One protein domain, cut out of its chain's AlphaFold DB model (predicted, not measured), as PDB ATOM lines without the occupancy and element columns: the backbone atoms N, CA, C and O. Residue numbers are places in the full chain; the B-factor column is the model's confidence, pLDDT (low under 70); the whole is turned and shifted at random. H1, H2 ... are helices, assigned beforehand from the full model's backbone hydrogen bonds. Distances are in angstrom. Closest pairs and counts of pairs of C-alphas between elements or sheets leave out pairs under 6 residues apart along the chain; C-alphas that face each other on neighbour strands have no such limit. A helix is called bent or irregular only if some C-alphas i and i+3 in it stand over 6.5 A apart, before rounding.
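Overview. This is residues 54 to 118 of the 118 residues of the protein "beta-klotho-like" of Diabrotica virgifera virgifera (western corn rootworm) (UniProt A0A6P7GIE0). Look for a lopsided T of two helices: the kinked H1 is the bar, and H2 meets its side with its first turn and sticks out as an arm, lengthened by a loose tail to residue 118. Residues 54 to 65, with no named element, run back alongside H1. The printed part has 65 residues with two named helices, H1 then H2, and no named strand; its class is all helix. It is only just extended, close to loose, with a radius of gyration of the C-alphas of 16.4 A and spans of 48 by 33 by 21 A.

Arrangement. Start at H1, residues 66 to 89, which has a kink of 68 degrees near residue 81. It is neither bent nor irregular, but only just: C-alphas 82 and 85 are 6.2 A apart. H2, residues 94 to 109, touches H1; their closest C-alphas, those of Phe 78 and Met 96, are 6.9 A apart. H1 touches H2 with residues 74 to 82 alone, and H2 touches H1 with residues 95 to 96 alone. Their lines are about perpendicular, at 74 degrees. Every O i to N i+4 pair is within hydrogen-bond range in H2, and 16 of 20 are in H1.

Along the chain. Find C-alpha 66 at (16.158, 106.395, -4.047); from there H1 runs 26.5 A to C-alpha 89 at (29.671, 117.266, 16.019). After a tight link of 4 residues, H2 runs 22.8 A from C-alpha 94 to C-alpha 109 at (2.033, 99.909, 21.362).

Size, cuts and confidence. The two C-alphas farthest apart, those of His 88 and His 118, are 52.9 A apart. Residues 97 to 118 stand free, of which 97 to 109 belong to H2. The body without them spans 32 by 21 by 12 A. The printed part has no cut. Its mean pLDDT is 82.7; residues 106 to 107 and 109 to 118 are under 70.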
ATOM      1  N   LEU A  54      38.160 103.449  14.168       91.00
ATOM      2  CA  LEU A  54      36.797 103.050  13.837       91.00
ATOM      3  C   LEU A  54      36.846 102.072  12.666       91.00
ATOM      4  O   LEU A  54      37.418 102.387  11.625       91.00
ATOM      5  N   ASP A  55      36.257 100.899  12.862       89.62
ATOM      6  CA  ASP A  55      36.070  99.904  11.810       89.62
ATOM      7  C   ASP A  55      34.799 100.220  11.014       89.62
ATOM      8  O   ASP A  55      33.775 100.588  11.597       89.62
ATOM      9  N   THR A  56      34.872 100.115   9.688       89.06
ATOM     10  CA  THR A  56      33.735 100.366   8.796       89.06
ATOM     11  C   THR A  56      33.894  99.604   7.491       89.06
ATOM     12  O   THR A  56      34.990  99.504   6.935       89.06
ATOM     13  N   ALA A  57      32.774  99.143   6.947       89.56
ATOM     14  CA  ALA A  57      32.678  98.695   5.570       89.56
ATOM     15  C   ALA A  57      32.271  99.856   4.650       89.56
ATOM     16  O   ALA A  57      31.697 100.862   5.081       89.56
ATOM     17  N   ALA A  58      32.547  99.698   3.355       88.25
ATOM     18  CA  ALA A  58      31.915 100.509   2.326       88.25
ATOM     19  C   ALA A  58      30.528  99.931   2.010       88.25
ATOM     20  O   ALA A  58      30.392  98.724   1.802       88.25
ATOM     21  N   TYR A  59      29.512 100.793   1.930       89.69
ATOM     22  CA  TYR A  59      28.156 100.404   1.541       89.69
ATOM     23  C   TYR A  59      27.801 101.012   0.195       89.69
ATOM     24  O   TYR A  59      27.873 102.226   0.010       89.69
ATOM     25  N   VAL A  60      27.402 100.155  -0.739       92.50
ATOM     26  CA  VAL A  60      26.991 100.550  -2.087       92.50
ATOM     27  C   VAL A  60      25.501 100.234  -2.250       92.50
ATOM     28  O   VAL A  60      25.078  99.150  -1.839       92.50
ATOM     29  N   PRO A  61      24.690 101.150  -2.815       93.69
ATOM     30  CA  PRO A  61      23.277 100.892  -3.089       93.69
ATOM     31  C   PRO A  61      23.083  99.668  -3.990       93.69
ATOM     32  O   PRO A  61      23.830  99.478  -4.949       93.69
ATOM     33  N   ALA A  62      22.053  98.862  -3.719       94.00
ATOM     34  CA  ALA A  62      21.730  97.688  -4.535       94.00
ATOM     35  C   ALA A  62      21.208  98.058  -5.937       94.00
ATOM     36  O   ALA A  62      21.356  97.285  -6.884       94.00
ATOM     37  N   SER A  63      20.616  99.246  -6.086       95.69
ATOM     38  CA  SER A  63      20.179  99.794  -7.366       95.69
ATOM     39  C   SER A  63      20.236 101.327  -7.375       95.69
ATOM     40  O   SER A  63      20.624 101.969  -6.399       95.69
ATOM     41  N   ASN A  64      19.827 101.931  -8.496       96.00
ATOM     42  CA  ASN A  64      19.715 103.385  -8.638       96.00
ATOM     43  C   ASN A  64      18.456 103.985  -7.987       96.00
ATOM     44  O   ASN A  64      18.283 105.210  -8.056       96.00
ATOM     45  N   SER A  65      17.599 103.157  -7.377       97.50
ATOM     46  CA  SER A  65      16.418 103.607  -6.640       97.50
ATOM     47  C   SER A  65      16.806 104.562  -5.506       97.50
ATOM     48  O   SER A  65      17.924 104.527  -4.976       97.50
ATOM     49  N   GLN A  66      15.896 105.464  -5.143       96.81
ATOM     50  CA  GLN A  66      16.158 106.395  -4.047       96.81
ATOM     51  C   GLN A  66      16.168 105.657  -2.703       96.81
ATOM     52  O   GLN A  66      16.928 106.004  -1.799       96.81
ATOM     53  N   GLU A  67      15.359 104.611  -2.597       95.12
ATOM     54  CA  GLU A  67      15.221 103.746  -1.437       95.12
ATOM     55  C   GLU A  67      16.536 103.024  -1.128       95.12
ATOM     56  O   GLU A  67      16.997 103.071   0.012       95.12
ATOM     57  N   ASP A  68      17.193 102.439  -2.136       93.31
ATOM     58  CA  ASP A  68      18.460 101.724  -1.941       93.31
ATOM     59  C   ASP A  68      19.609 102.673  -1.593       93.31
ATOM     60  O   ASP A  68      20.488 102.324  -0.800       93.31
ATOM     61  N   LYS A  69      19.591 103.900  -2.130       95.06
ATOM     62  CA  LYS A  69      20.556 104.948  -1.762       95.06
ATOM     63  C   LYS A  69      20.408 105.350  -0.300       95.06
ATOM     64  O   LYS A  69      21.401 105.400   0.423       95.06
ATOM     65  N   ILE A  70      19.174 105.583   0.149       94.06
ATOM     66  CA  ILE A  70      18.882 105.901   1.553       94.06
ATOM     67  C   ILE A  70      19.244 104.718   2.456       94.06
ATOM     68  O   ILE A  70      19.775 104.930   3.544       94.06
ATOM     69  N   ALA A  71      18.990 103.478   2.034       90.50
ATOM     70  CA  ALA A  71      19.328 102.290   2.812       90.50
ATOM     71  C   ALA A  71      20.846 102.134   3.004       90.50
ATOM     72  O   ALA A  71      21.291 101.886   4.128       90.50
ATOM     73  N   ALA A  72      21.640 102.333   1.945       92.75
ATOM     74  CA  ALA A  72      23.100 102.306   2.024       92.75
ATOM     75  C   ALA A  72      23.644 103.404   2.955       92.75
ATOM     76  O   ALA A  72      24.448 103.114   3.842       92.75
ATOM     77  N   ASP A  73      23.144 104.636   2.821       92.44
ATOM     78  CA  ASP A  73      23.527 105.767   3.677       92.44
ATOM     79  C   ASP A  73      23.132 105.547   5.147       92.44
ATOM     80  O   ASP A  73      23.927 105.730   6.071       92.44
ATOM     81  N   THR A  74      21.921 105.029   5.375       91.88
ATOM     82  CA  THR A  74      21.460 104.623   6.707       91.88
ATOM     83  C   THR A  74      22.430 103.622   7.313       91.88
ATOM     84  O   THR A  74      22.875 103.796   8.445       91.88
ATOM     85  N   LYS A  75      22.794 102.577   6.566       90.69
ATOM     86  CA  LYS A  75      23.692 101.539   7.063       90.69
ATOM     87  C   LYS A  75      25.070 102.105   7.417       90.69
ATOM     88  O   LYS A  75      25.587 101.776   8.484       90.69
ATOM     89  N   PHE A  76      25.601 103.009   6.599       92.81
ATOM     90  CA  PHE A  76      26.858 103.700   6.875       92.81
ATOM     91  C   PHE A  76      26.790 104.551   8.153       92.81
ATOM     92  O   PHE A  76      27.691 104.497   8.992       92.81
ATOM     93  N   HIS A  77      25.690 105.274   8.378       92.56
ATOM     94  CA  HIS A  77      25.484 106.018   9.623       92.56
ATOM     95  C   HIS A  77      25.381 105.120  10.858       92.56
ATOM     96  O   HIS A  77      25.867 105.498  11.921       92.56
ATOM     97  N   PHE A  78      24.776 103.940  10.733       89.12
ATOM     98  CA  PHE A  78      24.666 102.976  11.831       89.12
ATOM     99  C   PHE A  78      25.962 102.209  12.120       89.12
ATOM    100  O   PHE A  78      26.052 101.579  13.170       89.12
ATOM    101  N   GLU A  79      26.956 102.259  11.233       89.31
ATOM    102  CA  GLU A  79      28.274 101.670  11.475       89.31
ATOM    103  C   GLU A  79      29.304 102.735  11.862       89.31
ATOM    104  O   GLU A  79      29.755 102.766  13.007       89.31
ATOM    105  N   LEU A  80      29.618 103.660  10.952       92.69
ATOM    106  CA  LEU A  80      30.624 104.693  11.180       92.69
ATOM    107  C   LEU A  80      30.045 105.917  11.894       92.69
ATOM    108  O   LEU A  80      30.611 106.402  12.877       92.69
ATOM    109  N   GLY A  81      28.904 106.419  11.409       92.31
ATOM    110  CA  GLY A  81      28.293 107.656  11.911       92.31
ATOM    111  C   GLY A  81      27.957 107.606  13.404       92.31
ATOM    112  O   GLY A  81      28.023 108.626  14.087       92.31
ATOM    113  N   TRP A  82      27.666 106.419  13.932       91.69
ATOM    114  CA  TRP A  82      27.383 106.192  15.344       91.69
ATOM    115  C   TRP A  82      28.516 106.672  16.259       91.69
ATOM    116  O   TRP A  82      28.252 107.274  17.300       91.69
ATOM    117  N   PHE A  83      29.768 106.452  15.860       93.06
ATOM    118  CA  PHE A  83      30.940 106.861  16.633       93.06
ATOM    119  C   PHE A  83      31.540 108.168  16.117       93.06
ATOM    120  O   PHE A  83      31.926 109.017  16.918       93.06
ATOM    121  N   ALA A  84      31.583 108.360  14.797       93.50
ATOM    122  CA  ALA A  84      32.204 109.528  14.184       93.50
ATOM    123  C   ALA A  84      31.435 110.827  14.471       93.50
ATOM    124  O   ALA A  84      32.057 111.846  14.781       93.50
ATOM    125  N   ASN A  85      30.096 110.811  14.425       94.31
ATOM    126  CA  ASN A  85      29.323 112.040  14.607       94.31
ATOM    127  C   ASN A  85      29.451 112.624  16.022       94.31
ATOM    128  O   ASN A  85      29.722 113.819  16.116       94.31
ATOM    129  N   PRO A  86      29.331 111.849  17.118       93.81
ATOM    130  CA  PRO A  86      29.537 112.395  18.457       93.81
ATOM    131  C   PRO A  86      30.932 112.989  18.672       93.81
ATOM    132  O   PRO A  86      31.068 113.956  19.413       93.81
ATOM    133  N   LEU A  87      31.961 112.443  18.019       89.81
ATOM    134  CA  LEU A  87      33.332 112.949  18.132       89.81
ATOM    135  C   LEU A  87      33.529 114.272  17.389       89.81
ATOM    136  O   LEU A  87      34.262 115.132  17.868       89.81
ATOM    137  N   HIS A  88      32.895 114.430  16.226       89.38
ATOM    138  CA  HIS A  88      33.094 115.601  15.374       89.38
ATOM    139  C   HIS A  88      32.064 116.715  15.621       89.38
ATOM    140  O   HIS A  88      32.405 117.893  15.593       89.38
ATOM    141  N   PHE A  89      30.808 116.348  15.880       92.94
ATOM    142  CA  PHE A  89      29.671 117.266  16.019       92.94
ATOM    143  C   PHE A  89      29.065 117.290  17.430       92.94
ATOM    144  O   PHE A  89      28.198 118.116  17.701       92.94
ATOM    145  N   GLY A  90      29.476 116.389  18.328       91.75
ATOM    146  CA  GLY A  90      28.973 116.336  19.705       91.75
ATOM    147  C   GLY A  90      27.615 115.646  19.890       91.75
ATOM    148  O   GLY A  90      27.139 115.563  21.019       91.75
ATOM    149  N   ASP A  91      26.990 115.129  18.827       93.00
ATOM    150  CA  ASP A  91      25.695 114.439  18.901       93.00
ATOM    151  C   ASP A  91      25.604 113.270  17.900       93.00
ATOM    152  O   ASP A  91      26.361 113.182  16.932       93.00
ATOM    153  N   TYR A  92      24.669 112.350  18.138       92.62
ATOM    154  CA  TYR A  92      24.402 111.202  17.275       92.62
ATOM    155  C   TYR A  92      23.693 111.602  15.968       92.62
ATOM    156  O   TYR A  92      22.926 112.574  15.947       92.62
ATOM    157  N   PRO A  93      23.849 110.816  14.882       93.38
ATOM    158  CA  PRO A  93      23.122 111.044  13.637       93.38
ATOM    159  C   PRO A  93      21.604 111.095  13.859       93.38
ATOM    160  O   PRO A  93      21.031 110.263  14.570       93.38
ATOM    161  N   GLY A  94      20.925 112.039  13.198       91.06
ATOM    162  CA  GLY A  94      19.468 112.190  13.302       91.06
ATOM    163  C   GLY A  94      18.708 110.909  12.946       91.06
ATOM    164  O   GLY A  94      17.730 110.563  13.607       91.06
ATOM    165  N   ILE A  95      19.204 110.150  11.966       89.06
ATOM    166  CA  ILE A  95      18.593 108.890  11.538       89.06
ATOM    167  C   ILE A  95      18.571 107.828  12.643       89.06
ATOM    168  O   ILE A  95      17.562 107.142  12.813       89.06
ATOM    169  N   MET A  96      19.626 107.749  13.459       88.50
ATOM    170  CA  MET A  96      19.684 106.823  14.589       88.50
ATOM    171  C   MET A  96      18.701 107.235  15.682       88.50
ATOM    172  O   MET A  96      17.936 106.401  16.161       88.50
ATOM    173  N   LYS A  97      18.639 108.533  16.014       87.94
ATOM    174  CA  LYS A  97      17.668 109.069  16.985       87.94
ATOM    175  C   LYS A  97      16.226 108.789  16.551       87.94
ATOM    176  O   LYS A  97      15.402 108.350  17.358       87.94
ATOM    177  N   ASN A  98      15.933 108.974  15.264       85.94
ATOM    178  CA  ASN A  98      14.617 108.710  14.685       85.94
ATOM    179  C   ASN A  98      14.242 107.225  14.760       85.94
ATOM    180  O   ASN A  98      13.116 106.901  15.138       85.94
ATOM    181  N   GLN A  99      15.164 106.315  14.438       81.75
ATOM    182  CA  GLN A  99      14.904 104.880  14.555       81.75
ATOM    183  C   GLN A  99      14.717 104.437  16.007       81.75
ATOM    184  O   GLN A  99      13.742 103.745  16.289       81.75
ATOM    185  N   SER A 100      15.560 104.886  16.943       75.81
ATOM    186  CA  SER A 100      15.392 104.576  18.371       75.81
ATOM    187  C   SER A 100      14.030 105.040  18.892       75.81
ATOM    188  O   SER A 100      13.343 104.296  19.596       75.81
ATOM    189  N   SER A 101      13.589 106.230  18.471       75.38
ATOM    190  CA  SER A 101      12.272 106.781  18.813       75.38
ATOM    191  C   SER A 101      11.130 105.925  18.250       75.38
ATOM    192  O   SER A 101      10.187 105.591  18.971       75.38
ATOM    193  N   ARG A 102      11.234 105.493  16.984       73.12
ATOM    194  CA  ARG A 102      10.264 104.580  16.348       73.12
ATOM    195  C   ARG A 102      10.203 103.230  17.062       73.12
ATOM    196  O   ARG A 102       9.109 102.745  17.345       73.12
ATOM    197  N   THR A 103      11.350 102.641  17.390       73.50
ATOM    198  CA  THR A 103      11.437 101.360  18.108       73.50
ATOM    199  C   THR A 103      10.805 101.460  19.493       73.50
ATOM    200  O   THR A 103      10.009 100.599  19.870       73.50
ATOM    201  N   GLN A 104      11.076 102.540  20.230       72.25
ATOM    202  CA  GLN A 104      10.458 102.786  21.531       72.25
ATOM    203  C   GLN A 104       8.934 102.943  21.416       72.25
ATOM    204  O   GLN A 104       8.192 102.380  22.222       72.25
ATOM    205  N   GLN A 105       8.447 103.659  20.399       72.38
ATOM    206  CA  GLN A 105       7.012 103.838  20.173       72.38
ATOM    207  C   GLN A 105       6.310 102.525  19.793       72.38
ATOM    208  O   GLN A 105       5.201 102.284  20.267       72.38
ATOM    209  N   ARG A 106       6.949 101.654  18.999       68.62
ATOM    210  CA  ARG A 106       6.431 100.306  18.690       68.62
ATOM    211  C   ARG A 106       6.326  99.444  19.947       68.62
ATOM    212  O   ARG A 106       5.252  98.924  20.221       68.62
ATOM    213  N   ARG A 107       7.380  99.395  20.772       67.38
ATOM    214  CA  ARG A 107       7.371  98.659  22.054       67.38
ATOM    215  C   ARG A 107       6.298  99.152  23.032       67.38
ATOM    216  O   ARG A 107       5.786  98.368  23.817       67.38
ATOM    217  N   ARG A 108       5.941 100.442  22.991       70.69
ATOM    218  CA  ARG A 108       4.835 101.000  23.794       70.69
ATOM    219  C   ARG A 108       3.449 100.587  23.289       70.69
ATOM    220  O   ARG A 108       2.523 100.542  24.087       70.69
ATOM    221  N   LYS A 109       3.299 100.334  21.985       69.88
ATOM    222  CA  LYS A 109       2.033  99.909  21.362       69.88
ATOM    223  C   LYS A 109       1.811  98.396  21.439       69.88
ATOM    224  O   LYS A 109       0.665  97.971  21.487       69.88
ATOM    225  N   GLU A 110       2.885  97.614  21.499       58.94
ATOM    226  CA  GLU A 110       2.868  96.160  21.700       58.94
ATOM    227  C   GLU A 110       3.559  95.808  23.034       58.94
ATOM    228  O   GLU A 110       4.682  95.294  23.033       58.94
ATOM    229  N   PRO A 111       2.951  96.122  24.198       53.91
ATOM    230  CA  PRO A 111       3.495  95.681  25.474       53.91
ATOM    231  C   PRO A 111       3.498  94.150  25.490       53.91
ATOM    232  O   PRO A 111       2.485  93.537  25.162       53.91
ATOM    233  N   ILE A 112       4.633  93.551  25.856       55.47
ATOM    234  CA  ILE A 112       4.895  92.103  25.888       55.47
ATOM    235  C   ILE A 112       3.793  91.394  26.695       55.47
ATOM    236  O   ILE A 112       3.897  91.228  27.905       55.47
ATOM    237  N   THR A 113       2.706  91.015  26.027       54.03
ATOM    238  CA  THR A 113       1.526  90.391  26.631       54.03
ATOM    239  C   THR A 113       0.993  89.349  25.658       54.03
ATOM    240  O   THR A 113      -0.045  89.551  25.045       54.03
ATOM    241  N   ALA A 114       1.750  88.266  25.458       47.62
ATOM    242  CA  ALA A 114       1.252  86.955  25.024       47.62
ATOM    243  C   ALA A 114       2.423  85.978  24.812       47.62
ATOM    244  O   ALA A 114       2.759  85.611  23.691       47.62
ATOM    245  N   THR A 115       3.020  85.493  25.897       43.59
ATOM    246  CA  THR A 115       3.553  84.123  25.891       43.59
ATOM    247  C   THR A 115       2.701  83.339  26.872       43.59
ATOM    248  O   THR A 115       3.013  83.215  28.051       43.59
ATOM    249  N   ARG A 116       1.539  82.897  26.385       41.75
ATOM    250  CA  ARG A 116       0.721  81.895  27.060       41.75
ATOM    251  C   ARG A 116       1.425  80.564  26.838       41.75
ATOM    252  O   ARG A 116       1.334  80.000  25.754       41.75
ATOM    253  N   ILE A 117       2.176  80.126  27.839       39.78
ATOM    254  CA  ILE A 117       2.710  78.770  27.885       39.78
ATOM    255  C   ILE A 117       1.511  77.863  28.191       39.78
ATOM    256  O   ILE A 117       0.911  77.975  29.261       39.78
ATOM    257  N   HIS A 118       1.114  77.056  27.212       43.12
ATOM    258  CA  HIS A 118       0.408  75.798  27.425       43.12
ATOM    259  C   HIS A 118       1.393  74.677  27.125       43.12
ATOM    260  O   HIS A 118       2.172  74.850  26.159       43.12
TER     261      HIS A 118